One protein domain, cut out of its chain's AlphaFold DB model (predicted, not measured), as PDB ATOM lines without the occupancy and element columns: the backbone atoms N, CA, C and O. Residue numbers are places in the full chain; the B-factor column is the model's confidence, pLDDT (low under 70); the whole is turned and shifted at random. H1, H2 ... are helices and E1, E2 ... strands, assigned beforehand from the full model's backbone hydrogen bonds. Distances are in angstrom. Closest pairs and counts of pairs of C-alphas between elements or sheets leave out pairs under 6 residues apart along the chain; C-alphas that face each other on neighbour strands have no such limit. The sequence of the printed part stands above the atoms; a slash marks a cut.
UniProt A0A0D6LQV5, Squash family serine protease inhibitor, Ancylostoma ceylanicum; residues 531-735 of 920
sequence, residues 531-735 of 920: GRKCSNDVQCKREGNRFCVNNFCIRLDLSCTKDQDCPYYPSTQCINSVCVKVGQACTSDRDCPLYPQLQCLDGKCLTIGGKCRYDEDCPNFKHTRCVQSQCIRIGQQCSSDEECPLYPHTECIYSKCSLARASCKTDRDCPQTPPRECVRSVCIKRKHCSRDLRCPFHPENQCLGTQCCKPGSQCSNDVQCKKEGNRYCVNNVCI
ATOM      1  N   GLY A 531     -80.991 -28.738 -57.248       54.62
ATOM      2  CA  GLY A 531     -80.661 -30.070 -57.746       54.62
ATOM      3  C   GLY A 531     -80.937 -30.259 -59.237       54.62
ATOM      4  O   GLY A 531     -81.375 -29.352 -59.947       54.62
ATOM      5  N   ARG A 532     -80.733 -31.484 -59.738       57.72
ATOM      6  CA  ARG A 532     -81.168 -31.832 -61.100       57.72
ATOM      7  C   ARG A 532     -82.637 -31.445 -61.292       57.72
ATOM      8  O   ARG A 532     -83.469 -31.769 -60.444       57.72
ATOM      9  N   LYS A 533     -82.942 -30.802 -62.427       58.38
ATOM     10  CA  LYS A 533     -84.329 -30.607 -62.856       58.38
ATOM     11  C   LYS A 533     -85.023 -31.963 -62.962       58.38
ATOM     12  O   LYS A 533     -84.420 -32.922 -63.451       58.38
ATOM     13  N   CYS A 534     -86.264 -32.027 -62.507       62.34
ATOM     14  CA  CYS A 534     -87.049 -33.251 -62.434       62.34
ATOM     15  C   CYS A 534     -88.525 -32.996 -62.740       62.34
ATOM     16  O   CYS A 534     -89.013 -31.872 -62.640       62.34
ATOM     17  N   SER A 535     -89.230 -34.067 -63.088       67.88
ATOM     18  CA  SER A 535     -90.684 -34.105 -63.291       67.88
ATOM     19  C   SER A 535     -91.392 -35.005 -62.273       67.88
ATOM     20  O   SER A 535     -92.610 -34.948 -62.152       67.88
ATOM     21  N   ASN A 536     -90.655 -35.867 -61.562       62.88
ATOM     22  CA  ASN A 536     -91.171 -36.741 -60.505       62.88
ATOM     23  C   ASN A 536     -90.046 -37.235 -59.574       62.88
ATOM     24  O   ASN A 536     -88.862 -37.169 -59.908       62.88
ATOM     25  N   ASP A 537     -90.422 -37.776 -58.412       62.94
ATOM     26  CA  ASP A 537     -89.481 -38.243 -57.380       62.94
ATOM     27  C   ASP A 537     -88.641 -39.458 -57.830       62.94
ATOM     28  O   ASP A 537     -87.539 -39.677 -57.326       62.94
ATOM     29  N   VAL A 538     -89.109 -40.233 -58.818       68.19
ATOM     30  CA  VAL A 538     -88.380 -41.401 -59.354       68.19
ATOM     31  C   VAL A 538     -87.064 -40.975 -60.014       68.19
ATOM     32  O   VAL A 538     -86.058 -41.674 -59.891       68.19
ATOM     33  N   GLN A 539     -87.030 -39.795 -60.639       57.94
ATOM     34  CA  GLN A 539     -85.805 -39.215 -61.201       57.94
ATOM     35  C   GLN A 539     -84.786 -38.803 -60.119       57.94
ATOM     36  O   GLN A 539     -83.591 -38.731 -60.409       57.94
ATOM     37  N   CYS A 540     -85.229 -38.589 -58.874       63.31
ATOM     38  CA  CYS A 540     -84.383 -38.202 -57.741       63.31
ATOM     39  C   CYS A 540     -83.860 -39.401 -56.922       63.31
ATOM     40  O   CYS A 540     -82.786 -39.312 -56.327       63.31
ATOM     41  N   LYS A 541     -84.555 -40.552 -56.951       57.44
ATOM     42  CA  LYS A 541     -84.241 -41.764 -56.157       57.44
ATOM     43  C   LYS A 541     -82.855 -42.396 -56.381       57.44
ATOM     44  O   LYS A 541     -82.475 -43.278 -55.616       57.44
ATOM     45  N   ARG A 542     -82.078 -41.986 -57.393       48.91
ATOM     46  CA  ARG A 542     -80.739 -42.558 -57.664       48.91
ATOM     47  C   ARG A 542     -79.656 -42.156 -56.648       48.91
ATOM     48  O   ARG A 542     -78.588 -42.760 -56.662       48.91
ATOM     49  N   GLU A 543     -79.917 -41.181 -55.771       38.66
ATOM     50  CA  GLU A 543     -78.942 -40.659 -54.790       38.66
ATOM     51  C   GLU A 543     -79.537 -40.482 -53.371       38.66
ATOM     52  O   GLU A 543     -79.221 -39.526 -52.662       38.66
ATOM     53  N   GLY A 544     -80.400 -41.412 -52.942       54.50
ATOM     54  CA  GLY A 544     -80.934 -41.475 -51.571       54.50
ATOM     55  C   GLY A 544     -82.221 -40.669 -51.351       54.50
ATOM     56  O   GLY A 544     -83.060 -40.587 -52.247       54.50
ATOM     57  N   ASN A 545     -82.384 -40.089 -50.152       56.34
ATOM     58  CA  ASN A 545     -83.584 -39.363 -49.697       56.34
ATOM     59  C   ASN A 545     -83.743 -37.981 -50.370       56.34
ATOM     60  O   ASN A 545     -83.736 -36.936 -49.711       56.34
ATOM     61  N   ARG A 546     -83.863 -37.974 -51.701       66.50
ATOM     62  CA  ARG A 546     -84.124 -36.787 -52.519       66.50
ATOM     63  C   ARG A 546     -85.492 -36.882 -53.196       66.50
ATOM     64  O   ARG A 546     -85.832 -37.912 -53.772       66.50
ATOM     65  N   PHE A 547     -86.238 -35.784 -53.162       69.44
ATOM     66  CA  PHE A 547     -87.604 -35.656 -53.671       69.44
ATOM     67  C   PHE A 547     -87.675 -34.524 -54.702       69.44
ATOM     68  O   PHE A 547     -86.909 -33.565 -54.625       69.44
ATOM     69  N   CYS A 548     -88.588 -34.616 -55.664       71.62
ATOM     70  CA  CYS A 548     -88.810 -33.582 -56.666       71.62
ATOM     71  C   CYS A 548     -89.791 -32.534 -56.125       71.62
ATOM     72  O   CYS A 548     -90.972 -32.829 -55.941       71.62
ATOM     73  N   VAL A 549     -89.318 -31.313 -55.871       68.81
ATOM     74  CA  VAL A 549     -90.142 -30.177 -55.423       68.81
ATOM     75  C   VAL A 549     -89.897 -29.002 -56.360       68.81
ATOM     76  O   VAL A 549     -88.753 -28.706 -56.694       68.81
ATOM     77  N   ASN A 550     -90.969 -28.362 -56.833       66.44
ATOM     78  CA  ASN A 550     -90.921 -27.236 -57.777       66.44
ATOM     79  C   ASN A 550     -90.006 -27.488 -58.999       66.44
ATOM     80  O   ASN A 550     -89.307 -26.593 -59.466       66.44
ATOM     81  N   ASN A 551     -90.030 -28.724 -59.515       68.38
ATOM     82  CA  ASN A 551     -89.199 -29.248 -60.607       68.38
ATOM     83  C   ASN A 551     -87.684 -29.374 -60.322       68.38
ATOM     84  O   ASN A 551     -86.909 -29.485 -61.273       68.38
ATOM     85  N   PHE A 552     -87.244 -29.426 -59.057       67.00
ATOM     86  CA  PHE A 552     -85.848 -29.697 -58.668       67.00
ATOM     87  C   PHE A 552     -85.730 -30.845 -57.647       67.00
ATOM     88  O   PHE A 552     -86.529 -30.952 -56.718       67.00
ATOM     89  N   CYS A 553     -84.720 -31.711 -57.803       66.38
ATOM     90  CA  CYS A 553     -84.433 -32.793 -56.855       66.38
ATOM     91  C   CYS A 553     -83.732 -32.264 -55.595       66.38
ATOM     92  O   CYS A 553     -82.520 -32.045 -55.613       66.38
ATOM     93  N   ILE A 554     -84.465 -32.120 -54.494       66.12
ATOM     94  CA  ILE A 554     -83.956 -31.602 -53.217       66.12
ATOM     95  C   ILE A 554     -83.843 -32.710 -52.170       66.12
ATOM     96  O   ILE A 554     -84.613 -33.670 -52.183       66.12
ATOM     97  N   ARG A 555     -82.882 -32.592 -51.252       60.16
ATOM     98  CA  ARG A 555     -82.732 -33.499 -50.104       60.16
ATOM     99  C   ARG A 555     -83.487 -32.895 -48.918       60.16
ATOM    100  O   ARG A 555     -83.335 -31.706 -48.663       60.16
ATOM    101  N   LEU A 556     -84.313 -33.690 -48.240       63.88
ATOM    102  CA  LEU A 556     -85.202 -33.214 -47.163       63.88
ATOM    103  C   LEU A 556     -84.796 -33.697 -45.763       63.88
ATOM    104  O   LEU A 556     -85.493 -33.448 -44.792       63.88
ATOM    105  N   ASP A 557     -83.623 -34.308 -45.634       62.19
ATOM    106  CA  ASP A 557     -83.026 -34.752 -44.366       62.19
ATOM    107  C   ASP A 557     -82.490 -33.607 -43.474       62.19
ATOM    108  O   ASP A 557     -81.593 -33.819 -42.658       62.19
ATOM    109  N   LEU A 558     -83.017 -32.389 -43.636       63.34
ATOM    110  CA  LEU A 558     -82.702 -31.252 -42.780       63.34
ATOM    111  C   LEU A 558     -83.549 -31.320 -41.508       63.34
ATOM    112  O   LEU A 558     -84.756 -31.577 -41.567       63.34
ATOM    113  N   SER A 559     -82.917 -31.034 -40.372       70.56
ATOM    114  CA  SER A 559     -83.629 -30.780 -39.128       70.56
ATOM    115  C   SER A 559     -84.265 -29.387 -39.129       70.56
ATOM    116  O   SER A 559     -83.730 -28.441 -39.709       70.56
ATOM    117  N   CYS A 560     -85.412 -29.269 -38.469       73.38
ATOM    118  CA  CYS A 560     -86.233 -28.061 -38.418       73.38
ATOM    119  C   CYS A 560     -86.915 -27.913 -37.051       73.38
ATOM    120  O   CYS A 560     -86.945 -28.847 -36.249       73.38
ATOM    121  N   THR A 561     -87.475 -26.735 -36.788       74.31
ATOM    122  CA  THR A 561     -88.281 -26.424 -35.594       74.31
ATOM    123  C   THR A 561     -89.673 -25.889 -35.938       74.31
ATOM    124  O   THR A 561     -90.588 -25.989 -35.122       74.31
ATOM    125  N   LYS A 562     -89.837 -25.318 -37.138       72.56
ATOM    126  CA  LYS A 562     -91.077 -24.757 -37.694       72.56
ATOM    127  C   LYS A 562     -91.127 -25.023 -39.198       72.56
ATOM    128  O   LYS A 562     -90.086 -25.141 -39.836       72.56
ATOM    129  N   ASP A 563     -92.319 -25.032 -39.795       69.62
ATOM    130  CA  ASP A 563     -92.480 -25.258 -41.246       69.62
ATOM    131  C   ASP A 563     -91.708 -24.257 -42.118       69.62
ATOM    132  O   ASP A 563     -91.243 -24.596 -43.203       69.62
ATOM    133  N   GLN A 564     -91.548 -23.027 -41.624       72.81
ATOM    134  CA  GLN A 564     -90.824 -21.940 -42.290       72.81
ATOM    135  C   GLN A 564     -89.306 -22.181 -42.362       72.81
ATOM    136  O   GLN A 564     -88.635 -21.552 -43.176       72.81
ATOM    137  N   ASP A 565     -88.774 -23.106 -41.555       72.44
ATOM    138  CA  ASP A 565     -87.377 -23.541 -41.632       72.44
ATOM    139  C   ASP A 565     -87.151 -24.480 -42.839       72.44
ATOM    140  O   ASP A 565     -86.009 -24.709 -43.245       72.44
ATOM    141  N   CYS A 566     -88.225 -25.041 -43.415       71.38
ATOM    142  CA  CYS A 566     -88.141 -26.027 -44.486       71.38
ATOM    143  C   CYS A 566     -88.095 -25.389 -45.887       71.38
ATOM    144  O   CYS A 566     -88.941 -24.557 -46.239       71.38
ATOM    145  N   PRO A 567     -87.128 -25.793 -46.733       65.25
ATOM    146  CA  PRO A 567     -86.926 -25.180 -48.036       65.25
ATOM    147  C   PRO A 567     -88.066 -25.536 -48.994       65.25
ATOM    148  O   PRO A 567     -88.384 -26.706 -49.179       65.25
ATOM    149  N   TYR A 568     -88.611 -24.518 -49.667       66.31
ATOM    150  CA  TYR A 568     -89.785 -24.601 -50.550       66.31
ATOM    151  C   TYR A 568     -91.137 -24.826 -49.837       66.31
ATOM    152  O   TYR A 568     -92.100 -25.283 -50.461       66.31
ATOM    153  N   TYR A 569     -91.262 -24.404 -48.571       64.44
ATOM    154  CA  TYR A 569     -92.560 -24.089 -47.954       64.44
ATOM    155  C   TYR A 569     -93.428 -23.228 -48.906       64.44
ATOM    156  O   TYR A 569     -92.901 -22.289 -49.510       64.44
ATOM    157  N   PRO A 570     -94.737 -23.512 -49.087       67.19
ATOM    158  CA  PRO A 570     -95.568 -24.472 -48.348       67.19
ATOM    159  C   PRO A 570     -95.577 -25.911 -48.902       67.19
ATOM    160  O   PRO A 570     -96.305 -26.750 -48.382       67.19
ATOM    161  N   SER A 571     -94.784 -26.233 -49.934       69.06
ATOM    162  CA  SER A 571     -94.696 -27.607 -50.485       69.06
ATOM    163  C   SER A 571     -93.922 -28.577 -49.578       69.06
ATOM    164  O   SER A 571     -93.881 -29.786 -49.824       69.06
ATOM    165  N   THR A 572     -93.312 -28.050 -48.518       76.56
ATOM    166  CA  THR A 572     -92.639 -28.796 -47.456       76.56
ATOM    167  C   THR A 572     -93.080 -28.297 -46.085       76.56
ATOM    168  O   THR A 572     -93.252 -27.091 -45.913       76.56
ATOM    169  N   GLN A 573     -93.198 -29.199 -45.114       76.19
ATOM    170  CA  GLN A 573     -93.535 -28.901 -43.713       76.19
ATOM    171  C   GLN A 573     -92.531 -29.575 -42.765       76.19
ATOM    172  O   GLN A 573     -91.769 -30.447 -43.189       76.19
ATOM    173  N   CYS A 574     -92.515 -29.163 -41.500       79.19
ATOM    174  CA  CYS A 574     -91.637 -29.682 -40.459       79.19
ATOM    175  C   CYS A 574     -92.393 -30.692 -39.584       79.19
ATOM    176  O   CYS A 574     -93.246 -30.315 -38.783       79.19
ATOM    177  N   ILE A 575     -92.074 -31.983 -39.706       72.12
ATOM    178  CA  ILE A 575     -92.721 -33.060 -38.939       72.12
ATOM    179  C   ILE A 575     -91.662 -33.797 -38.121       72.12
ATOM    180  O   ILE A 575     -90.659 -34.255 -38.661       72.12
ATOM    181  N   ASN A 576     -91.887 -33.922 -36.807       69.88
ATOM    182  CA  ASN A 576     -90.945 -34.537 -35.859       69.88
ATOM    183  C   ASN A 576     -89.510 -33.983 -35.990       69.88
ATOM    184  O   ASN A 576     -88.532 -34.729 -35.978       69.88
ATOM    185  N   SER A 577     -89.406 -32.659 -36.148       73.44
ATOM    186  CA  SER A 577     -88.154 -31.920 -36.347       73.44
ATOM    187  C   SER A 577     -87.362 -32.293 -37.609       73.44
ATOM    188  O   SER A 577     -86.163 -32.024 -37.664       73.44
ATOM    189  N   VAL A 578     -88.007 -32.873 -38.631       74.31
ATOM    190  CA  VAL A 578     -87.432 -33.163 -39.958       74.31
ATOM    191  C   VAL A 578     -88.320 -32.572 -41.058       74.31
ATOM    192  O   VAL A 578     -89.548 -32.619 -40.971       74.31
ATOM    193  N   CYS A 579     -87.720 -32.017 -42.112       76.94
ATOM    194  CA  CYS A 579     -88.480 -31.505 -43.251       76.94
ATOM    195  C   CYS A 579     -89.055 -32.632 -44.125       76.94
ATOM    196  O   CYS A 579     -88.389 -33.619 -44.430       76.94
ATOM    197  N   VAL A 580     -90.298 -32.479 -44.578       74.75
ATOM    198  CA  VAL A 580     -91.001 -33.488 -45.388       74.75
ATOM    199  C   VAL A 580     -91.751 -32.845 -46.550       74.75
ATOM    200  O   VAL A 580     -92.209 -31.710 -46.445       74.75
ATOM    201  N   LYS A 581     -91.901 -33.572 -47.663       74.56
ATOM    202  CA  LYS A 581     -92.685 -33.134 -48.827       74.56
ATOM    203  C   LYS A 581     -94.163 -33.457 -48.609       74.56
ATOM    204  O   LYS A 581     -94.509 -34.625 -48.438       74.56
ATOM    205  N   VAL A 582     -95.016 -32.439 -48.664       76.38
ATOM    206  CA  VAL A 582     -96.476 -32.564 -48.510       76.38
ATOM    207  C   VAL A 582     -97.187 -32.398 -49.856       76.38
ATOM    208  O   VAL A 582     -96.612 -31.886 -50.815       76.38
ATOM    209  N   GLY A 583     -98.426 -32.883 -49.965       74.75
ATOM    210  CA  GLY A 583     -99.199 -32.844 -51.212       74.75
ATOM    211  C   GLY A 583     -98.769 -33.867 -52.273       74.75
ATOM    212  O   GLY A 583     -99.172 -33.741 -53.428       74.75
ATOM    213  N   GLN A 584     -97.964 -34.873 -51.900       77.44
ATOM    214  CA  GLN A 584     -97.627 -36.032 -52.746       77.44
ATOM    215  C   GLN A 584     -98.900 -36.733 -53.235       77.44
ATOM    216  O   GLN A 584     -99.818 -36.893 -52.439       77.44
ATOM    217  N   ALA A 585     -98.952 -37.211 -54.479       77.75
ATOM    218  CA  ALA A 585    -100.069 -38.045 -54.934       77.75
ATOM    219  C   ALA A 585    -100.044 -39.434 -54.261       77.75
ATOM    220  O   ALA A 585     -98.971 -40.024 -54.119       77.75
ATOM    221  N   CYS A 586    -101.213 -39.952 -53.880       80.38
ATOM    222  CA  CYS A 586    -101.399 -41.249 -53.216       80.38
ATOM    223  C   CYS A 586    -102.744 -41.889 -53.591       80.38
ATOM    224  O   CYS A 586    -103.663 -41.204 -54.042       80.38
ATOM    225  N   THR A 587    -102.870 -43.198 -53.371       81.00
ATOM    226  CA  THR A 587    -104.140 -43.944 -53.424       81.00
ATOM    227  C   THR A 587    -104.503 -44.569 -52.072       81.00
ATOM    228  O   THR A 587    -105.671 -44.862 -51.831       81.00
ATOM    229  N   SER A 588    -103.533 -44.724 -51.167       80.31
ATOM    230  CA  SER A 588    -103.706 -45.210 -49.797       80.31
ATOM    231  C   SER A 588    -102.849 -44.422 -48.800       80.31
ATOM    232  O   SER A 588    -101.816 -43.852 -49.154       80.31
ATOM    233  N   ASP A 589    -103.220 -44.444 -47.515       75.81
ATOM    234  CA  ASP A 589    -102.422 -43.806 -46.454       75.81
ATOM    235  C   ASP A 589    -100.995 -44.388 -46.343       75.81
ATOM    236  O   ASP A 589    -100.093 -43.718 -45.844       75.81
ATOM    237  N   ARG A 590    -100.766 -45.619 -46.832       75.31
ATOM    238  CA  ARG A 590     -99.454 -46.291 -46.816       75.31
ATOM    239  C   ARG A 590     -98.489 -45.786 -47.889       75.31
ATOM    240  O   ARG A 590     -97.290 -46.032 -47.769       75.31
ATOM    241  N   ASP A 591     -98.981 -45.076 -48.902       77.06
ATOM    242  CA  ASP A 591     -98.125 -44.454 -49.921       77.06
ATOM    243  C   ASP A 591     -97.435 -43.196 -49.374       77.06
ATOM    244  O   ASP A 591     -96.445 -42.715 -49.932       77.06
ATOM    245  N   CYS A 592     -97.962 -42.653 -48.272       79.88
ATOM    246  CA  CYS A 592     -97.474 -41.431 -47.667       79.88
ATOM    247  C   CYS A 592     -96.210 -41.682 -46.832       79.88
ATOM    248  O   CYS A 592     -96.211 -42.522 -45.924       79.88
ATOM    249  N   PRO A 593     -95.109 -40.945 -47.091       66.75
ATOM    250  CA  PRO A 593     -93.916 -41.049 -46.265       66.75
ATOM    251  C   PRO A 593     -94.254 -40.623 -44.832       66.75
ATOM    252  O   PRO A 593     -94.972 -39.650 -44.631       66.75
ATOM    253  N   LEU A 594     -93.715 -41.332 -43.838       66.00
ATOM    254  CA  LEU A 594     -93.958 -41.065 -42.411       66.00
ATOM    255  C   LEU A 594     -95.434 -41.202 -41.973       66.00
ATOM    256  O   LEU A 594     -95.849 -40.570 -41.001       66.00
ATOM    257  N   TYR A 595     -96.215 -42.082 -42.615       63.88
ATOM    258  CA  TYR A 595     -97.425 -42.649 -42.001       63.88
ATOM    259  C   TYR A 595     -97.137 -43.072 -40.537       63.88
ATOM    260  O   TYR A 595     -96.121 -43.737 -40.303       63.88
ATOM    261  N   PRO A 596     -97.976 -42.712 -39.542       67.50
ATOM    262  CA  PRO A 596     -99.328 -42.146 -39.665       67.50
ATOM    263  C   PRO A 596     -99.422 -40.604 -39.658       67.50
ATOM    264  O   PRO A 596    -100.529 -40.078 -39.594       67.50
ATOM    265  N   GLN A 597     -98.302 -39.868 -39.694       70.88
ATOM    266  CA  GLN A 597     -98.273 -38.393 -39.599       70.88
ATOM    267  C   GLN A 597     -98.777 -37.708 -40.884       70.88
ATOM    268  O   GLN A 597     -99.430 -36.665 -40.836       70.88
ATOM    269  N   LEU A 598     -98.476 -38.312 -42.037       77.69
ATOM    270  CA  LEU A 598     -99.072 -37.977 -43.328       77.69
ATOM    271  C   LEU A 598    -100.040 -39.094 -43.730       77.69
ATOM    272  O   LEU A 598     -99.701 -40.273 -43.636       77.69
ATOM    273  N   GLN A 599    -101.238 -38.712 -44.168       79.94
ATOM    274  CA  GLN A 599    -102.311 -39.622 -44.587       79.94
ATOM    275  C   GLN A 599    -102.912 -39.147 -45.914       79.94
ATOM    276  O   GLN A 599    -102.762 -37.983 -46.293       79.94
ATOM    277  N   CYS A 600    -103.566 -40.050 -46.638       84.31
ATOM    278  CA  CYS A 600    -104.086 -39.801 -47.973       84.31
ATOM    279  C   CYS A 600    -105.503 -39.207 -47.903       84.31
ATOM    280  O   CYS A 600    -106.464 -39.866 -47.500       84.31
ATOM    281  N   LEU A 601    -105.628 -37.943 -48.302       78.81
ATOM    282  CA  LEU A 601    -106.868 -37.170 -48.350       78.81
ATOM    283  C   LEU A 601    -107.011 -36.564 -49.753       78.81
ATOM    284  O   LEU A 601    -106.075 -35.942 -50.249       78.81
ATOM    285  N   ASP A 602    -108.153 -36.771 -50.413       79.38
ATOM    286  CA  ASP A 602    -108.408 -36.343 -51.803       79.38
ATOM    287  C   ASP A 602    -107.272 -36.712 -52.790       79.38
ATOM    288  O   ASP A 602    -106.876 -35.924 -53.653       79.38
ATOM    289  N   GLY A 603    -106.701 -37.914 -52.626       78.69
ATOM    290  CA  GLY A 603    -105.580 -38.417 -53.431       78.69
ATOM    291  C   GLY A 603    -104.230 -37.742 -53.151       78.69
ATOM    292  O   GLY A 603    -103.313 -37.857 -53.968       78.69
ATOM    293  N   LYS A 604    -104.094 -37.015 -52.031       82.56
ATOM    294  CA  LYS A 604    -102.873 -36.302 -51.628       82.56
ATOM    295  C   LYS A 604    -102.438 -36.641 -50.202       82.56
ATOM    296  O   LYS A 604    -103.259 -36.698 -49.294       82.56
ATOM    297  N   CYS A 605    -101.135 -36.795 -49.982       83.31
ATOM    298  CA  CYS A 605    -100.556 -36.964 -48.651       83.31
ATOM    299  C   CYS A 605    -100.507 -35.627 -47.919       83.31
ATOM    300  O   CYS A 605     -99.689 -34.761 -48.247       83.31
ATOM    301  N   LEU A 606    -101.380 -35.474 -46.932       81.44
ATOM    302  CA  LEU A 606    -101.568 -34.247 -46.169       81.44
ATOM    303  C   LEU A 606    -101.394 -34.521 -44.670       81.44
ATOM    304  O   LEU A 606    -101.508 -35.660 -44.209       81.44
ATOM    305  N   THR A 607    -101.081 -33.471 -43.916       75.38
ATOM    306  CA  THR A 607    -100.925 -33.517 -42.461       75.38
ATOM    307  C   THR A 607    -102.268 -33.686 -41.755       75.38
ATOM    308  O   THR A 607    -103.257 -33.036 -42.101       75.38
ATOM    309  N   ILE A 608    -102.281 -34.554 -40.739       73.19
ATOM    310  CA  ILE A 608    -103.379 -34.731 -39.782       73.19
ATOM    311  C   ILE A 608    -102.783 -34.648 -38.374       73.19
ATOM    312  O   ILE A 608    -101.707 -35.188 -38.122       73.19
ATOM    313  N   GLY A 609    -103.472 -33.963 -37.464       71.06
ATOM    314  CA  GLY A 609    -102.945 -33.595 -36.150       71.06
ATOM    315  C   GLY A 609    -102.690 -32.093 -36.031       71.06
ATOM    316  O   GLY A 609    -103.041 -31.310 -36.912       71.06
ATOM    317  N   GLY A 610    -102.095 -31.699 -34.906       74.81
ATOM    318  CA  GLY A 610    -101.957 -30.301 -34.496       74.81
ATOM    319  C   GLY A 610    -102.907 -29.932 -33.354       74.81
ATOM    320  O   GLY A 610    -103.831 -30.679 -33.025       74.81
ATOM    321  N   LYS A 611    -102.639 -28.781 -32.725       82.44
ATOM    322  CA  LYS A 611    -103.514 -28.182 -31.707       82.44
ATOM    323  C   LYS A 611    -104.458 -27.181 -32.361       82.44
ATOM    324  O   LYS A 611    -104.042 -26.462 -33.263       82.44
ATOM    325  N   CYS A 612    -105.679 -27.101 -31.853       85.00
ATOM    326  CA  CYS A 612    -106.737 -26.235 -32.368       85.00
ATOM    327  C   CYS A 612    -107.586 -25.654 -31.234       85.00
ATOM    328  O   CYS A 612    -107.504 -26.089 -30.082       85.00
ATOM    329  N   ARG A 613    -108.425 -24.683 -31.583       85.56
ATOM    330  CA  ARG A 613    -109.512 -24.130 -30.770       85.56
ATOM    331  C   ARG A 613    -110.856 -24.222 -31.506       85.56
ATOM    332  O   ARG A 613    -111.884 -24.384 -30.853       85.56
ATOM    333  N   TYR A 614    -110.828 -24.160 -32.835       83.12
ATOM    334  CA  TYR A 614    -111.958 -24.290 -33.752       83.12
ATOM    335  C   TYR A 614    -111.623 -25.286 -34.874       83.12
ATOM    336  O   TYR A 614    -110.454 -25.566 -35.135       83.12
ATOM    337  N   ASP A 615    -112.639 -25.803 -35.571       81.44
ATOM    338  CA  ASP A 615    -112.448 -26.712 -36.717       81.44
ATOM    339  C   ASP A 615    -111.599 -26.096 -37.843       81.44
ATOM    340  O   ASP A 615    -110.864 -26.802 -38.526       81.44
ATOM    341  N   GLU A 616    -111.686 -24.778 -38.020       82.62
ATOM    342  CA  GLU A 616    -110.976 -24.023 -39.059       82.62
ATOM    343  C   GLU A 616    -109.465 -23.907 -38.799       82.62
ATOM    344  O   GLU A 616    -108.697 -23.741 -39.745       82.62
ATOM    345  N   ASP A 617    -109.021 -24.072 -37.545       81.88
ATOM    346  CA  ASP A 617    -107.592 -24.152 -37.209       81.88
ATOM    347  C   ASP A 617    -106.958 -25.455 -37.733       81.88
ATOM    348  O   ASP A 617    -105.732 -25.572 -37.804       81.88
ATOM    349  N   CYS A 618    -107.773 -26.467 -38.059       82.69
ATOM    350  CA  CYS A 618    -107.271 -27.779 -38.427       82.69
ATOM    351  C   CYS A 618    -106.829 -27.853 -39.894       82.69
ATOM    352  O   CYS A 618    -107.601 -27.525 -40.805       82.69
ATOM    353  N   PRO A 619    -105.611 -28.369 -40.168       73.44
ATOM    354  CA  PRO A 619    -105.171 -28.587 -41.533       73.44
ATOM    355  C   PRO A 619    -106.144 -29.552 -42.213       73.44
ATOM    356  O   PRO A 619    -106.388 -30.664 -41.739       73.44
ATOM    357  N   ASN A 620    -106.693 -29.117 -43.348       74.94
ATOM    358  CA  ASN A 620    -107.632 -29.881 -44.171       74.94
ATOM    359  C   ASN A 620    -109.005 -30.144 -43.507       74.94
ATOM    360  O   ASN A 620    -109.563 -31.224 -43.694       74.94
ATOM    361  N   PHE A 621    -109.576 -29.142 -42.818       73.56
ATOM    362  CA  PHE A 621    -110.884 -29.125 -42.109       73.56
ATOM    363  C   PHE A 621    -112.116 -29.750 -42.819       73.56
ATOM    364  O   PHE A 621    -113.171 -29.959 -42.214       73.56
ATOM    365  N   LYS A 622    -112.021 -30.057 -44.120       79.00
ATOM    366  CA  LYS A 622    -113.002 -30.894 -44.836       79.00
ATOM    367  C   LYS A 622    -113.033 -32.335 -44.307       79.00
ATOM    368  O   LYS A 622    -114.101 -32.930 -44.238       79.00
ATOM    369  N   HIS A 623    -111.867 -32.856 -43.926       78.31
ATOM    370  CA  HIS A 623    -111.629 -34.232 -43.469       78.31
ATOM    371  C   HIS A 623    -111.114 -34.302 -42.027       78.31
ATOM    372  O   HIS A 623    -110.947 -35.393 -41.481       78.31
ATOM    373  N   THR A 624    -110.832 -33.152 -41.409       85.50
ATOM    374  CA  THR A 624    -110.376 -33.041 -40.021       85.50
ATOM    375  C   THR A 624    -111.311 -32.163 -39.190       85.50
ATOM    376  O   THR A 624    -112.013 -31.308 -39.728       85.50
ATOM    377  N   ARG A 625    -111.363 -32.404 -37.876       85.56
ATOM    378  CA  ARG A 625    -112.156 -31.630 -36.905       85.56
ATOM    379  C   ARG A 625    -111.394 -31.417 -35.608       85.56
ATOM    380  O   ARG A 625    -110.539 -32.232 -35.254       85.56
ATOM    381  N   CYS A 626    -111.725 -30.342 -34.904       87.50
ATOM    382  CA  CYS A 626    -111.141 -29.994 -33.622       87.50
ATOM    383  C   CYS A 626    -111.906 -30.662 -32.475       87.50
ATOM    384  O   CYS A 626    -113.044 -30.307 -32.170       87.50
ATOM    385  N   VAL A 627    -111.268 -31.618 -31.804       84.88
ATOM    386  CA  VAL A 627    -111.837 -32.357 -30.673       84.88
ATOM    387  C   VAL A 627    -110.857 -32.307 -29.512       84.88
ATOM    388  O   VAL A 627    -109.699 -32.685 -29.657       84.88
ATOM    389  N   GLN A 628    -111.304 -31.804 -28.356       82.12
ATOM    390  CA  GLN A 628    -110.460 -31.615 -27.162       82.12
ATOM    391  C   GLN A 628    -109.128 -30.901 -27.474       82.12
ATOM    392  O   GLN A 628    -108.052 -31.319 -27.044       82.12
ATOM    393  N   SER A 629    -109.217 -29.827 -28.266       85.38
ATOM    394  CA  SER A 629    -108.086 -29.017 -28.739       85.38
ATOM    395  C   SER A 629    -107.055 -29.763 -29.605       85.38
ATOM    396  O   SER A 629    -105.921 -29.297 -29.741       85.38
ATOM    397  N   GLN A 630    -107.434 -30.897 -30.206       86.12
ATOM    398  CA  GLN A 630    -106.622 -31.692 -31.131       86.12
ATOM    399  C   GLN A 630    -107.342 -31.895 -32.471       86.12
ATOM    400  O   GLN A 630    -108.542 -32.162 -32.506       86.12
ATOM    401  N   CYS A 631    -106.604 -31.814 -33.576       86.62
ATOM    402  CA  CYS A 631    -107.153 -32.067 -34.908       86.62
ATOM    403  C   CYS A 631    -107.148 -33.561 -35.245       86.62
ATOM    404  O   CYS A 631    -106.084 -34.155 -35.417       86.62
ATOM    405  N   ILE A 632    -108.329 -34.159 -35.394       86.56
ATOM    406  CA  ILE A 632    -108.502 -35.581 -35.730       86.56
ATOM    407  C   ILE A 632    -109.150 -35.774 -37.102       86.56
ATOM    408  O   ILE A 632    -109.877 -34.901 -37.568       86.56
ATOM    409  N   ARG A 633    -108.912 -36.928 -37.739       84.81
ATOM    410  CA  ARG A 633    -109.590 -37.336 -38.985       84.81
ATOM    411  C   ARG A 633    -111.036 -37.747 -38.695       84.81
ATOM    412  O   ARG A 633    -111.291 -38.463 -37.722       84.81
ATOM    413  N   ILE A 634    -111.953 -37.334 -39.563       84.88
ATOM    414  CA  ILE A 634    -113.348 -37.787 -39.601       84.88
ATOM    415  C   ILE A 634    -113.689 -38.361 -40.984       84.88
ATOM    416  O   ILE A 634    -113.010 -38.090 -41.972       84.88
ATOM    417  N   GLY A 635    -114.762 -39.148 -41.067       83.44
ATOM    418  CA  GLY A 635    -115.260 -39.727 -42.318       83.44
ATOM    419  C   GLY A 635    -114.576 -41.025 -42.768       83.44
ATOM    420  O   GLY A 635    -115.063 -41.646 -43.713       83.44
ATOM    421  N   GLN A 636    -113.501 -41.462 -42.099       85.56
ATOM    422  CA  GLN A 636    -112.909 -42.791 -42.301       85.56
ATOM    423  C   GLN A 636    -113.907 -43.918 -42.001       85.56
ATOM    424  O   GLN A 636    -114.784 -43.763 -41.149       85.56
ATOM    425  N   GLN A 637    -113.745 -45.043 -42.701       87.69
ATOM    426  CA  GLN A 637    -114.560 -46.245 -42.517       87.69
ATOM    427  C   GLN A 637    -114.341 -46.858 -41.125       87.69
ATOM    428  O   GLN A 637    -113.223 -46.833 -40.610       87.69
ATOM    429  N   CYS A 638    -115.397 -47.426 -40.547       90.38
ATOM    430  CA  CYS A 638    -115.392 -48.109 -39.253       90.38
ATOM    431  C   CYS A 638    -116.486 -49.186 -39.183       90.38
ATOM    432  O   CYS A 638    -117.523 -49.087 -39.846       90.38
ATOM    433  N   SER A 639    -116.260 -50.191 -38.340       89.81
ATOM    434  CA  SER A 639    -117.219 -51.258 -38.013       89.81
ATOM    435  C   SER A 639    -117.807 -51.082 -36.606       89.81
ATOM    436  O   SER A 639    -118.947 -51.464 -36.352       89.81
ATOM    437  N   SER A 640    -117.045 -50.472 -35.697       88.75
ATOM    438  CA  SER A 640    -117.401 -50.200 -34.304       88.75
ATOM    439  C   SER A 640    -116.973 -48.792 -33.871       88.75
ATOM    440  O   SER A 640    -116.122 -48.159 -34.493       88.75
ATOM    441  N   ASP A 641    -117.548 -48.289 -32.774       86.75
ATOM    442  CA  ASP A 641    -117.177 -46.973 -32.232       86.75
ATOM    443  C   ASP A 641    -115.734 -46.929 -31.696       86.75
ATOM    444  O   ASP A 641    -115.100 -45.876 -31.729       86.75
ATOM    445  N   GLU A 642    -115.209 -48.068 -31.226       86.00
ATOM    446  CA  GLU A 642    -113.869 -48.183 -30.625       86.00
ATOM    447  C   GLU A 642    -112.739 -48.107 -31.683       86.00
ATOM    448  O   GLU A 642    -111.577 -47.920 -31.327       86.00
ATOM    449  N   GLU A 643    -113.069 -48.163 -32.983       87.94
ATOM    450  CA  GLU A 643    -112.149 -47.880 -34.103       87.94
ATOM    451  C   GLU A 643    -111.945 -46.373 -34.362       87.94
ATOM    452  O   GLU A 643    -111.031 -45.991 -35.098       87.94
ATOM    453  N   CYS A 644    -112.779 -45.495 -33.791       89.50
ATOM    454  CA  CYS A 644    -112.735 -44.063 -34.086       89.50
ATOM    455  C   CYS A 644    -111.732 -43.285 -33.195       89.50
ATOM    456  O   CYS A 644    -111.646 -43.515 -31.985       89.50
ATOM    457  N   PRO A 645    -110.960 -42.335 -33.767       86.25
ATOM    458  CA  PRO A 645    -109.901 -41.619 -33.058       86.25
ATOM    459  C   PRO A 645    -110.475 -40.635 -32.033       86.25
ATOM    460  O   PRO A 645    -111.299 -39.798 -32.373       86.25
ATOM    461  N   LEU A 646    -109.978 -40.690 -30.795       85.00
ATOM    462  CA  LEU A 646    -110.572 -40.016 -29.629       85.00
ATOM    463  C   LEU A 646    -112.005 -40.482 -29.295       85.00
ATOM    464  O   LEU A 646    -112.781 -39.718 -28.719       85.00
ATOM    465  N   TYR A 647    -112.356 -41.750 -29.547       84.38
ATOM    466  CA  TYR A 647    -113.448 -42.400 -28.809       84.38
ATOM    467  C   TYR A 647    -113.254 -42.170 -27.290       84.38
ATOM    468  O   TYR A 647    -112.147 -42.396 -26.792       84.38
ATOM    469  N   PRO A 648    -114.273 -41.710 -26.536       86.69
ATOM    470  CA  PRO A 648    -115.701 -41.647 -26.879       86.69
ATOM    471  C   PRO A 648    -116.229 -40.286 -27.384       86.69
ATOM    472  O   PRO A 648    -117.440 -40.086 -27.432       86.69
ATOM    473  N   HIS A 649    -115.364 -39.339 -27.756       87.44
ATOM    474  CA  HIS A 649    -115.772 -38.076 -28.397       87.44
ATOM    475  C   HIS A 649    -116.058 -38.226 -29.901       87.44
ATOM    476  O   HIS A 649    -116.670 -37.346 -30.511       87.44
ATOM    477  N   THR A 650    -115.671 -39.356 -30.490       89.19
ATOM    478  CA  THR A 650    -116.104 -39.802 -31.819       89.19
ATOM    479  C   THR A 650    -116.862 -41.117 -31.754       89.19
ATOM    480  O   THR A 650    -116.660 -41.910 -30.836       89.19
ATOM    481  N   GLU A 651    -117.670 -41.374 -32.774       88.75
ATOM    482  CA  GLU A 651    -118.496 -42.571 -32.912       88.75
ATOM    483  C   GLU A 651    -118.695 -42.955 -34.386       88.75
ATOM    484  O   GLU A 651    -118.663 -42.109 -35.284       88.75
ATOM    485  N   CYS A 652    -118.926 -44.239 -34.633       90.56
ATOM    486  CA  CYS A 652    -119.190 -44.814 -35.939       90.56
ATOM    487  C   CYS A 652    -120.685 -44.703 -36.285       90.56
ATOM    488  O   CYS A 652    -121.540 -45.298 -35.623       90.56
ATOM    489  N   ILE A 653    -121.027 -43.937 -37.322       86.06
ATOM    490  CA  ILE A 653    -122.401 -43.754 -37.811       86.06
ATOM    491  C   ILE A 653    -122.412 -44.014 -39.320       86.06
ATOM    492  O   ILE A 653    -121.604 -43.451 -40.053       86.06
ATOM    493  N   TYR A 654    -123.309 -44.893 -39.786       87.44
ATOM    494  CA  TYR A 654    -123.374 -45.354 -41.185       87.44
ATOM    495  C   TYR A 654    -121.995 -45.776 -41.737       87.44
ATOM    496  O   TYR A 654    -121.551 -45.316 -42.789       87.44
ATOM    497  N   SER A 655    -121.299 -46.615 -40.959       88.69
ATOM    498  CA  SER A 655    -119.929 -47.095 -41.200       88.69
ATOM    499  C   SER A 655    -118.848 -46.012 -41.317       88.69
ATOM    500  O   SER A 655    -117.745 -46.314 -41.760       88.69
ATOM    501  N   LYS A 656    -119.106 -44.763 -40.900       90.06
ATOM    502  CA  LYS A 656    -118.112 -43.678 -40.902       90.06
ATOM    503  C   LYS A 656    -117.920 -43.047 -39.528       90.06
ATOM    504  O   LYS A 656    -118.885 -42.762 -38.820       90.06
ATOM    505  N   CYS A 657    -116.670 -42.769 -39.167       90.19
ATOM    506  CA  CYS A 657    -116.362 -42.062 -37.929       90.19
ATOM    507  C   CYS A 657    -116.823 -40.601 -37.999       90.19
ATOM    508  O   CYS A 657    -116.511 -39.868 -38.941       90.19
ATOM    509  N   SER A 658    -117.535 -40.180 -36.965       88.62
ATOM    510  CA  SER A 658    -118.204 -38.888 -36.839       88.62
ATOM    511  C   SER A 658    -118.026 -38.328 -35.424       88.62
ATOM    512  O   SER A 658    -117.567 -39.035 -34.525       88.62
ATOM    513  N   LEU A 659    -118.356 -37.051 -35.222       85.56
ATOM    514  CA  LEU A 659    -118.314 -36.420 -33.901       85.56
ATOM    515  C   LEU A 659    -119.526 -36.845 -33.064       85.56
ATOM    516  O   LEU A 659    -120.663 -36.655 -33.498       85.56
ATOM    517  N   ALA A 660    -119.293 -37.313 -31.837       82.75
ATOM    518  CA  ALA A 660    -120.368 -37.440 -30.862       82.75
ATOM    519  C   ALA A 660    -120.871 -36.038 -30.480       82.75
ATOM    520  O   ALA A 660    -120.064 -35.140 -30.226       82.75
ATOM    521  N   ARG A 661    -122.197 -35.819 -30.450       75.00
ATOM    522  CA  ARG A 661    -122.770 -34.478 -30.190       75.00
ATOM    523  C   ARG A 661    -122.309 -33.969 -28.817       75.00
ATOM    524  O   ARG A 661    -122.759 -34.471 -27.789       75.00
ATOM    525  N   ALA A 662    -121.425 -32.973 -28.812       67.12
ATOM    526  CA  ALA A 662    -120.689 -32.506 -27.633       67.12
ATOM    527  C   ALA A 662    -121.399 -31.397 -26.827       67.12
ATOM    528  O   ALA A 662    -120.751 -30.585 -26.170       67.12
ATOM    529  N   SER A 663    -122.729 -31.327 -26.923       79.56
ATOM    530  CA  SER A 663    -123.542 -30.293 -26.284       79.56
ATOM    531  C   SER A 663    -124.880 -30.858 -25.791       79.56
ATOM    532  O   SER A 663    -125.899 -30.769 -26.478       79.56
ATOM    533  N   CYS A 664    -124.891 -31.428 -24.589       88.19
ATOM    534  CA  CYS A 664    -126.109 -31.753 -23.849       88.19
ATOM    535  C   CYS A 664    -126.018 -31.255 -22.403       88.19
ATOM    536  O   CYS A 664    -124.927 -31.075 -21.862       88.19
ATOM    537  N   LYS A 665    -127.174 -31.035 -21.776       87.31
ATOM    538  CA  LYS A 665    -127.321 -30.798 -20.331       87.31
ATOM    539  C   LYS A 665    -128.045 -31.968 -19.660       87.31
ATOM    540  O   LYS A 665    -127.757 -32.306 -18.517       87.31
ATOM    541  N   THR A 666    -128.969 -32.589 -20.387       87.12
ATOM    542  CA  THR A 666    -129.813 -33.718 -19.981       87.12
ATOM    543  C   THR A 666    -129.844 -34.763 -21.095       87.12
ATOM    544  O   THR A 666    -129.442 -34.485 -22.227       87.12
ATOM    545  N   ASP A 667    -130.374 -35.960 -20.836       86.69
ATOM    546  CA  ASP A 667    -130.498 -36.958 -21.905       86.69
ATOM    547  C   ASP A 667    -131.523 -36.552 -22.986       86.69
ATOM    548  O   ASP A 667    -131.549 -37.163 -24.055       86.69
ATOM    549  N   ARG A 668    -132.373 -35.541 -22.724       85.00
ATOM    550  CA  ARG A 668    -133.381 -35.027 -23.672       85.00
ATOM    551  C   ARG A 668    -132.759 -34.302 -24.865       85.00
ATOM    552  O   ARG A 668    -133.343 -34.299 -25.942       85.00
ATOM    553  N   ASP A 669    -131.574 -33.719 -24.687       87.88
ATOM    554  CA  ASP A 669    -130.850 -32.993 -25.743       87.88
ATOM    555  C   ASP A 669    -130.224 -33.954 -26.784       87.88
ATOM    556  O   ASP A 669    -129.761 -33.551 -27.860       87.88
ATOM    557  N   CYS A 670    -130.201 -35.249 -26.460       87.94
ATOM    558  CA  CYS A 670    -129.614 -36.302 -27.272       87.94
ATOM    559  C   CYS A 670    -130.659 -36.982 -28.178       87.94
ATOM    560  O   CYS A 670    -131.790 -37.220 -27.749       87.94
ATOM    561  N   PRO A 671    -130.296 -37.367 -29.418       85.06
ATOM    562  CA  PRO A 671    -131.134 -38.242 -30.238       85.06
ATOM    563  C   PRO A 671    -131.427 -39.562 -29.511       85.06
ATOM    564  O   PRO A 671    -130.509 -40.167 -28.965       85.06
ATOM    565  N   GLN A 672    -132.677 -40.029 -29.517       80.25
ATOM    566  CA  GLN A 672    -133.051 -41.294 -28.859       80.25
ATOM    567  C   GLN A 672    -132.914 -42.528 -29.777       80.25
ATOM    568  O   GLN A 672    -133.149 -43.646 -29.328       80.25
ATOM    569  N   THR A 673    -132.500 -42.340 -31.036       79.88
ATOM    570  CA  THR A 673    -132.293 -43.419 -32.018       79.88
ATOM    571  C   THR A 673    -130.899 -43.297 -32.654       79.88
ATOM    572  O   THR A 673    -130.662 -42.326 -33.377       79.88
ATOM    573  N   PRO A 674    -129.962 -44.243 -32.419       82.31
ATOM    574  CA  PRO A 674    -129.984 -45.231 -31.330       82.31
ATOM    575  C   PRO A 674    -130.019 -44.545 -29.947       82.31
ATOM    576  O   PRO A 674    -129.712 -43.352 -29.872       82.31
ATOM    577  N   PRO A 675    -130.360 -45.255 -28.856       86.88
ATOM    578  CA  PRO A 675    -130.534 -44.628 -27.548       86.88
ATOM    579  C   PRO A 675    -129.245 -44.021 -26.987       86.88
ATOM    580  O   PRO A 675    -128.162 -44.611 -27.074       86.88
ATOM    581  N   ARG A 676    -129.361 -42.822 -26.400       88.31
ATOM    582  CA  ARG A 676    -128.230 -42.019 -25.915       88.31
ATOM    583  C   ARG A 676    -128.439 -41.469 -24.513       88.31
ATOM    584  O   ARG A 676    -129.562 -41.240 -24.063       88.31
ATOM    585  N   GLU A 677    -127.312 -41.208 -23.864       89.19
ATOM    586  CA  GLU A 677    -127.204 -40.718 -22.494       89.19
ATOM    587  C   GLU A 677    -126.228 -39.530 -22.434       89.19
ATOM    588  O   GLU A 677    -125.233 -39.500 -23.162       89.19
ATOM    589  N   CYS A 678    -126.520 -38.526 -21.602       90.56
ATOM    590  CA  CYS A 678    -125.724 -37.302 -21.522       90.56
ATOM    591  C   CYS A 678    -124.643 -37.398 -20.432       90.56
ATOM    592  O   CYS A 678    -124.923 -37.265 -19.232       90.56
ATOM    593  N   VAL A 679    -123.387 -37.587 -20.844       89.06
ATOM    594  CA  VAL A 679    -122.235 -37.777 -19.945       89.06
ATOM    595  C   VAL A 679    -121.119 -36.800 -20.326       89.06
ATOM    596  O   VAL A 679    -120.775 -36.683 -21.497       89.06
ATOM    597  N   ARG A 680    -120.594 -36.034 -19.355       85.94
ATOM    598  CA  ARG A 680    -119.675 -34.887 -19.580       85.94
ATOM    599  C   ARG A 680    -120.121 -33.929 -20.698       85.94
ATOM    600  O   ARG A 680    -119.309 -33.475 -21.499       85.94
ATOM    601  N   SER A 681    -121.422 -33.645 -20.759       87.75
ATOM    602  CA  SER A 681    -122.062 -32.832 -21.809       87.75
ATOM    603  C   SER A 681    -121.965 -33.402 -23.235       87.75
ATOM    604  O   SER A 681    -122.301 -32.706 -24.189       87.75
ATOM    605  N   VAL A 682    -121.560 -34.669 -23.394       89.38
ATOM    606  CA  VAL A 682    -121.518 -35.407 -24.664       89.38
ATOM    607  C   VAL A 682    -122.634 -36.456 -24.699       89.38
ATOM    608  O   VAL A 682    -122.831 -37.213 -23.747       89.38
ATOM    609  N   CYS A 683    -123.350 -36.533 -25.821       89.62
ATOM    610  CA  CYS A 683    -124.386 -37.537 -26.066       89.62
ATOM    611  C   CYS A 683    -123.789 -38.876 -26.517       89.62
ATOM    612  O   CYS A 683    -123.761 -39.165 -27.716       89.62
ATOM    613  N   ILE A 684    -123.344 -39.713 -25.581       89.19
ATOM    614  CA  ILE A 684    -122.854 -41.060 -25.905       89.19
ATOM    615  C   ILE A 684    -124.011 -41.996 -26.271       89.19
ATOM    616  O   ILE A 684    -125.098 -41.903 -25.700       89.19
ATOM    617  N   LYS A 685    -123.776 -42.935 -27.193       88.44
ATOM    618  CA  LYS A 685    -124.631 -44.122 -27.355       88.44
ATOM    619  C   LYS A 685    -124.608 -44.940 -26.061       88.44
ATOM    620  O   LYS A 685    -123.532 -45.147 -25.494       88.44
ATOM    621  N   ARG A 686    -125.760 -45.451 -25.618       88.75
ATOM    622  CA  ARG A 686    -125.786 -46.474 -24.560       88.75
ATOM    623  C   ARG A 686    -125.180 -47.775 -25.104       88.75
ATOM    624  O   ARG A 686    -125.405 -48.118 -26.264       88.75
ATOM    625  N   LYS A 687    -124.393 -48.488 -24.290       89.81
ATOM    626  CA  LYS A 687    -123.755 -49.762 -24.675       89.81
ATOM    627  C   LYS A 687    -123.664 -50.748 -23.510       89.81
ATOM    628  O   LYS A 687    -123.758 -50.354 -22.348       89.81
ATOM    629  N   HIS A 688    -123.428 -52.015 -23.841       91.69
ATOM    630  CA  HIS A 688    -123.177 -53.078 -22.869       91.69
ATOM    631  C   HIS A 688    -121.731 -53.096 -22.354       91.69
ATOM    632  O   HIS A 688    -120.811 -52.561 -22.980       91.69
ATOM    633  N   CYS A 689    -121.532 -53.727 -21.200       92.00
ATOM    634  CA  CYS A 689    -120.264 -53.791 -20.484       92.00
ATOM    635  C   CYS A 689    -120.127 -55.085 -19.667       92.00
ATOM    636  O   CYS A 689    -121.089 -55.816 -19.453       92.00
ATOM    637  N   SER A 690    -118.906 -55.344 -19.197       92.62
ATOM    638  CA  SER A 690    -118.577 -56.440 -18.268       92.62
ATOM    639  C   SER A 690    -117.787 -55.984 -17.030       92.62
ATOM    640  O   SER A 690    -117.345 -56.812 -16.242       92.62
ATOM    641  N   ARG A 691    -117.534 -54.671 -16.915       92.31
ATOM    642  CA  ARG A 691    -116.879 -53.952 -15.803       92.31
ATOM    643  C   ARG A 691    -116.830 -52.458 -16.123       92.31
ATOM    644  O   ARG A 691    -116.759 -52.097 -17.301       92.31
ATOM    645  N   ASP A 692    -116.788 -51.603 -15.104       90.00
ATOM    646  CA  ASP A 692    -116.916 -50.140 -15.254       90.00
ATOM    647  C   ASP A 692    -115.902 -49.521 -16.222       90.00
ATOM    648  O   ASP A 692    -116.247 -48.654 -17.018       90.00
ATOM    649  N   LEU A 693    -114.665 -50.028 -16.230       88.44
ATOM    650  CA  LEU A 693    -113.585 -49.576 -17.121       88.44
ATOM    651  C   LEU A 693    -113.865 -49.788 -18.625       88.44
ATOM    652  O   LEU A 693    -113.062 -49.365 -19.455       88.44
ATOM    653  N   ARG A 694    -114.962 -50.458 -19.007       89.94
ATOM    654  CA  ARG A 694    -115.430 -50.525 -20.405       89.94
ATOM    655  C   ARG A 694    -116.418 -49.408 -20.770       89.94
ATOM    656  O   ARG A 694    -116.693 -49.236 -21.961       89.94
ATOM    657  N   CYS A 695    -116.928 -48.651 -19.800       90.94
ATOM    658  CA  CYS A 695    -117.921 -47.602 -20.019       90.94
ATOM    659  C   CYS A 695    -117.285 -46.236 -20.362       90.94
ATOM    660  O   CYS A 695    -116.341 -45.805 -19.696       90.94
ATOM    661  N   PRO A 696    -117.794 -45.525 -21.391       88.56
ATOM    662  CA  PRO A 696    -117.340 -44.178 -21.739       88.56
ATOM    663  C   PRO A 696    -117.484 -43.201 -20.574       88.56
ATOM    664  O   PRO A 696    -118.588 -43.048 -20.064       88.56
ATOM    665  N   PHE A 697    -116.407 -42.504 -20.202       88.81
ATOM    666  CA  PHE A 697    -116.375 -41.568 -19.065       88.81
ATOM    667  C   PHE A 697    -116.600 -42.206 -17.678       88.81
ATOM    668  O   PHE A 697    -117.158 -41.584 -16.776       88.81
ATOM    669  N   HIS A 698    -116.103 -43.424 -17.458       88.50
ATOM    670  CA  HIS A 698    -115.790 -43.883 -16.100       88.50
ATOM    671  C   HIS A 698    -114.921 -42.829 -15.359       88.50
ATOM    672  O   HIS A 698    -113.984 -42.306 -15.975       88.50
ATOM    673  N   PRO A 699    -115.188 -42.483 -14.078       88.44
ATOM    674  CA  PRO A 699    -116.091 -43.141 -13.120       88.44
ATOM    675  C   PRO A 699    -117.546 -42.640 -13.092       88.44
ATOM    676  O   PRO A 699    -118.347 -43.148 -12.310       88.44
ATOM    677  N   GLU A 700    -117.907 -41.655 -13.914       88.69
ATOM    678  CA  GLU A 700    -119.259 -41.065 -13.933       88.69
ATOM    679  C   GLU A 700    -120.272 -41.960 -14.659       88.69
ATOM    680  O   GLU A 700    -121.470 -41.876 -14.411       88.69
ATOM    681  N   ASN A 701    -119.781 -42.823 -15.549       91.38
ATOM    682  CA  ASN A 701    -120.526 -43.890 -16.203       91.38
ATOM    683  C   ASN A 701    -120.028 -45.244 -15.678       91.38
ATOM    684  O   ASN A 701    -118.821 -45.504 -15.665       91.38
ATOM    685  N   GLN A 702    -120.951 -46.083 -15.224       93.50
ATOM    686  CA  GLN A 702    -120.678 -47.287 -14.437       93.50
ATOM    687  C   GLN A 702    -121.364 -48.497 -15.074       93.50
ATOM    688  O   GLN A 702    -122.346 -48.351 -15.802       93.50
ATOM    689  N   CYS A 703    -120.826 -49.690 -14.836       94.44
ATOM    690  CA  CYS A 703    -121.359 -50.936 -15.364       94.44
ATOM    691  C   CYS A 703    -122.319 -51.550 -14.345       94.44
ATOM    692  O   CYS A 703    -121.908 -52.228 -13.407       94.44
ATOM    693  N   LEU A 704    -123.610 -51.282 -14.523       92.00
ATOM    694  CA  LEU A 704    -124.668 -51.771 -13.648       92.00
ATOM    695  C   LEU A 704    -125.385 -52.929 -14.354       92.00
ATOM    696  O   LEU A 704    -125.962 -52.748 -15.428       92.00
ATOM    697  N   GLY A 705    -125.309 -54.131 -13.779       88.38
ATOM    698  CA  GLY A 705    -125.668 -55.362 -14.491       88.38
ATOM    699  C   GLY A 705    -124.681 -55.609 -15.636       88.38
ATOM    700  O   GLY A 705    -123.477 -55.724 -15.405       88.38
ATOM    701  N   THR A 706    -125.167 -55.619 -16.880       92.31
ATOM    702  CA  THR A 706    -124.320 -55.611 -18.090       92.31
ATOM    703  C   THR A 706    -124.508 -54.345 -18.936       92.31
ATOM    704  O   THR A 706    -124.157 -54.328 -20.118       92.31
ATOM    705  N   GLN A 707    -125.044 -53.264 -18.355       93.19
ATOM    706  CA  GLN A 707    -125.305 -51.991 -19.036       93.19
ATOM    707  C   GLN A 707    -124.423 -50.852 -18.511       93.19
ATOM    708  O   GLN A 707    -124.285 -50.664 -17.305       93.19
ATOM    709  N   CYS A 708    -123.884 -50.032 -19.419       93.00
ATOM    710  CA  CYS A 708    -123.336 -48.734 -19.032       93.00
ATOM    711  C   CYS A 708    -124.480 -47.768 -18.698       93.00
ATOM    712  O   CYS A 708    -125.379 -47.550 -19.522       93.00
ATOM    713  N   CYS A 709    -124.424 -47.194 -17.501       91.12
ATOM    714  CA  CYS A 709    -125.371 -46.214 -16.984       91.12
ATOM    715  C   CYS A 709    -124.614 -45.126 -16.211       91.12
ATOM    716  O   CYS A 709    -123.763 -45.436 -15.373       91.12
ATOM    717  N   LYS A 710    -124.973 -43.855 -16.401       91.44
ATOM    718  CA  LYS A 710    -124.548 -42.765 -15.511       91.44
ATOM    719  C   LYS A 710    -125.590 -42.608 -14.395       91.44
ATOM    720  O   LYS A 710    -126.745 -42.323 -14.720       91.44
ATOM    721  N   PRO A 711    -125.235 -42.722 -13.103       91.56
ATOM    722  CA  PRO A 711    -126.128 -42.357 -12.003       91.56
ATOM    723  C   PRO A 711    -126.631 -40.904 -12.122       91.56
ATOM    724  O   PRO A 711    -125.845 -39.982 -12.357       91.56
ATOM    725  N   GLY A 712    -127.947 -40.704 -12.011       89.50
ATOM    726  CA  GLY A 712    -128.592 -39.384 -11.996       89.50
ATOM    727  C   GLY A 712    -128.718 -38.791 -10.588       89.50
ATOM    728  O   GLY A 712    -127.990 -39.184  -9.675       89.50
ATOM    729  N   SER A 713    -129.663 -37.864 -10.389       91.19
ATOM    730  CA  SER A 713    -130.000 -37.379  -9.035       91.19
ATOM    731  C   SER A 713    -130.448 -38.517  -8.111       91.19
ATOM    732  O   SER A 713    -130.978 -39.537  -8.565       91.19
ATOM    733  N   GLN A 714    -130.352 -38.276  -6.800       93.50
ATOM    734  CA  GLN A 714    -131.188 -38.991  -5.836       93.50
ATOM    735  C   GLN A 714    -132.677 -38.690  -6.071       93.50
ATOM    736  O   GLN A 714    -133.041 -37.602  -6.533       93.50
ATOM    737  N   CYS A 715    -133.533 -39.659  -5.760       93.00
ATOM    738  CA  CYS A 715    -134.970 -39.604  -6.013       93.00
ATOM    739  C   CYS A 715    -135.769 -40.464  -5.026       93.00
ATOM    740  O   CYS A 715    -135.232 -41.347  -4.365       93.00
ATOM    741  N   SER A 716    -137.078 -40.223  -4.990       92.62
ATOM    742  CA  SER A 716    -138.085 -41.024  -4.283       92.62
ATOM    743  C   SER A 716    -139.206 -41.506  -5.215       92.62
ATOM    744  O   SER A 716    -140.001 -42.353  -4.829       92.62
ATOM    745  N   ASN A 717    -139.311 -40.964  -6.436       90.25
ATOM    746  CA  ASN A 717    -140.268 -41.409  -7.453       90.25
ATOM    747  C   ASN A 717    -139.795 -41.088  -8.883       90.25
ATOM    748  O   ASN A 717    -138.903 -40.268  -9.102       90.25
ATOM    749  N   ASP A 718    -140.434 -41.714  -9.873       88.94
ATOM    750  CA  ASP A 718    -140.047 -41.598 -11.286       88.94
ATOM    751  C   ASP A 718    -140.309 -40.199 -11.877       88.94
ATOM    752  O   ASP A 718    -139.641 -39.794 -12.830       88.94
ATOM    753  N   VAL A 719    -141.234 -39.414 -11.306       90.25
ATOM    754  CA  VAL A 719    -141.536 -38.047 -11.777       90.25
ATOM    755  C   VAL A 719    -140.336 -37.125 -11.566       90.25
ATOM    756  O   VAL A 719    -139.996 -36.352 -12.462       90.25
ATOM    757  N   GLN A 720    -139.634 -37.264 -10.438       91.88
ATOM    758  CA  GLN A 720    -138.397 -36.525 -10.165       91.88
ATOM    759  C   GLN A 720    -137.282 -36.847 -11.174       91.88
ATOM    760  O   GLN A 720    -136.472 -35.972 -11.471       91.88
ATOM    761  N   CYS A 721    -137.255 -38.056 -11.743       91.06
ATOM    762  CA  CYS A 721    -136.252 -38.462 -12.730       91.06
ATOM    763  C   CYS A 721    -136.555 -37.979 -14.155       91.06
ATOM    764  O   CYS A 721    -135.625 -37.731 -14.927       91.06
ATOM    765  N   LYS A 722    -137.832 -37.735 -14.496       87.56
ATOM    766  CA  LYS A 722    -138.231 -37.210 -15.818       87.56
ATOM    767  C   LYS A 722    -137.543 -35.886 -16.177       87.56
ATOM    768  O   LYS A 722    -137.384 -35.600 -17.365       87.56
ATOM    769  N   LYS A 723    -137.113 -35.083 -15.190       84.31
ATOM    770  CA  LYS A 723    -136.371 -33.821 -15.399       84.31
ATOM    771  C   LYS A 723    -135.012 -34.024 -16.096       84.31
ATOM    772  O   LYS A 723    -134.564 -33.145 -16.821       84.31
ATOM    773  N   GLU A 724    -134.381 -35.188 -15.915       83.50
ATOM    774  CA  GLU A 724    -133.062 -35.534 -16.474       83.50
ATOM    775  C   GLU A 724    -133.148 -36.296 -17.808       83.50
ATOM    776  O   GLU A 724    -132.151 -36.401 -18.525       83.50
ATOM    777  N   GLY A 725    -134.332 -36.805 -18.165       84.88
ATOM    778  CA  GLY A 725    -134.576 -37.541 -19.404       84.88
ATOM    779  C   GLY A 725    -135.506 -38.732 -19.208       84.88
ATOM    780  O   GLY A 725    -136.375 -38.718 -18.338       84.88
ATOM    781  N   ASN A 726    -135.299 -39.777 -20.009       83.31
ATOM    782  CA  ASN A 726    -136.066 -41.027 -19.969       83.31
ATOM    783  C   ASN A 726    -135.576 -41.943 -18.827       83.31
ATOM    784  O   ASN A 726    -135.185 -43.086 -19.055       83.31
ATOM    785  N   ARG A 727    -135.515 -41.393 -17.609       90.12
ATOM    786  CA  ARG A 727    -134.953 -42.032 -16.411       90.12
ATOM    787  C   ARG A 727    -136.035 -42.442 -15.422       90.12
ATOM    788  O   ARG A 727    -137.037 -41.747 -15.266       90.12
ATOM    789  N   TYR A 728    -135.764 -43.527 -14.709       92.00
ATOM    790  CA  TYR A 728    -136.612 -44.108 -13.673       92.00
ATOM    791  C   TYR A 728    -135.869 -44.089 -12.339       92.00
ATOM    792  O   TYR A 728    -134.648 -44.226 -12.305       92.00
ATOM    793  N   CYS A 729    -136.598 -43.921 -11.245       92.69
ATOM    794  CA  CYS A 729    -136.077 -44.003  -9.894       92.69
ATOM    795  C   CYS A 729    -135.974 -45.472  -9.473       92.69
ATOM    796  O   CYS A 729    -136.988 -46.173  -9.402       92.69
ATOM    797  N   VAL A 730    -134.749 -45.926  -9.208       91.81
ATOM    798  CA  VAL A 730    -134.418 -47.288  -8.770       91.81
ATOM    799  C   VAL A 730    -133.375 -47.181  -7.661       91.81
ATOM    800  O   VAL A 730    -132.398 -46.454  -7.819       91.81
ATOM    801  N   ASN A 731    -133.590 -47.849  -6.524       88.88
ATOM    802  CA  ASN A 731    -132.723 -47.780  -5.335       88.88
ATOM    803  C   ASN A 731    -132.332 -46.332  -4.955       88.88
ATOM    804  O   ASN A 731    -131.174 -46.028  -4.674       88.88
ATOM    805  N   ASN A 732    -133.326 -45.436  -4.977       91.44
ATOM    806  CA  ASN A 732    -133.214 -43.993  -4.728       91.44
ATOM    807  C   ASN A 732    -132.316 -43.201  -5.708       91.44
ATOM    808  O   ASN A 732    -131.920 -42.083  -5.384       91.44
ATOM    809  N   VAL A 733    -132.016 -43.728  -6.906       93.75
ATOM    810  CA  VAL A 733    -131.197 -43.071  -7.951       93.75
ATOM    811  C   VAL A 733    -131.906 -43.063  -9.316       93.75
ATOM    812  O   VAL A 733    -132.538 -44.040  -9.715       93.75
ATOM    813  N   CYS A 734    -131.783 -41.964 -10.069       93.19
ATOM    814  CA  CYS A 734    -132.350 -41.834 -11.417       93.19
ATOM    815  C   CYS A 734    -131.501 -42.521 -12.508       93.19
ATOM    816  O   CYS A 734    -130.461 -41.996 -12.918       93.19
ATOM    817  N   ILE A 735    -131.972 -43.653 -13.045       92.06
ATOM    818  CA  ILE A 735    -131.229 -44.520 -13.979       92.06
ATOM    819  C   ILE A 735    -131.962 -44.773 -15.313       92.06
ATOM    820  O   ILE A 735    -133.168 -44.553 -15.435       92.06
TER     821      ILE A 735
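What this domain is: This is residues 531 to 735 of the 920 residues of the protein "Squash family serine protease inhibitor" of Ancylostoma ceylanicum (UniProt A0A0D6LQV5). With little regular structure, this is a rod of eight antiparallel hairpins, E1-E2 to E15-E16, strung by loops, with helix H1 packed on the last. Of 205 printed residues, 65 are in sixteen strands and H1, after E14; the class is mostly strand. It is loose, radius of gyration of the C-alphas 23.6 A, spanning 81 by 29 by 25 A.

How they stand to each other: E1, residues 546 to 549, and E2, residues 552 to 555, form a hairpin, with N 547 and O 554 within hydrogen-bond range at 2.8 A. H1, residues 718 to 721, too short for O i to N i+4 pairs, is 4.8 A from E15, residues 727 to 730, at their closest C-alphas, 718 and 729.

Where its parts are: E1 begins at C-alpha 546, (-84.124, -36.787, -52.519); E16, residues 733 to 735, ends at C-alpha 735, (-131.229, -44.520, -13.979).

The domain as a whole: C-alphas 532 and 716 are farthest apart, 80.9 A; the printed part has no cut. A long link follows E2. pLDDT is under 70 in 39 residues, among them 531 to 547.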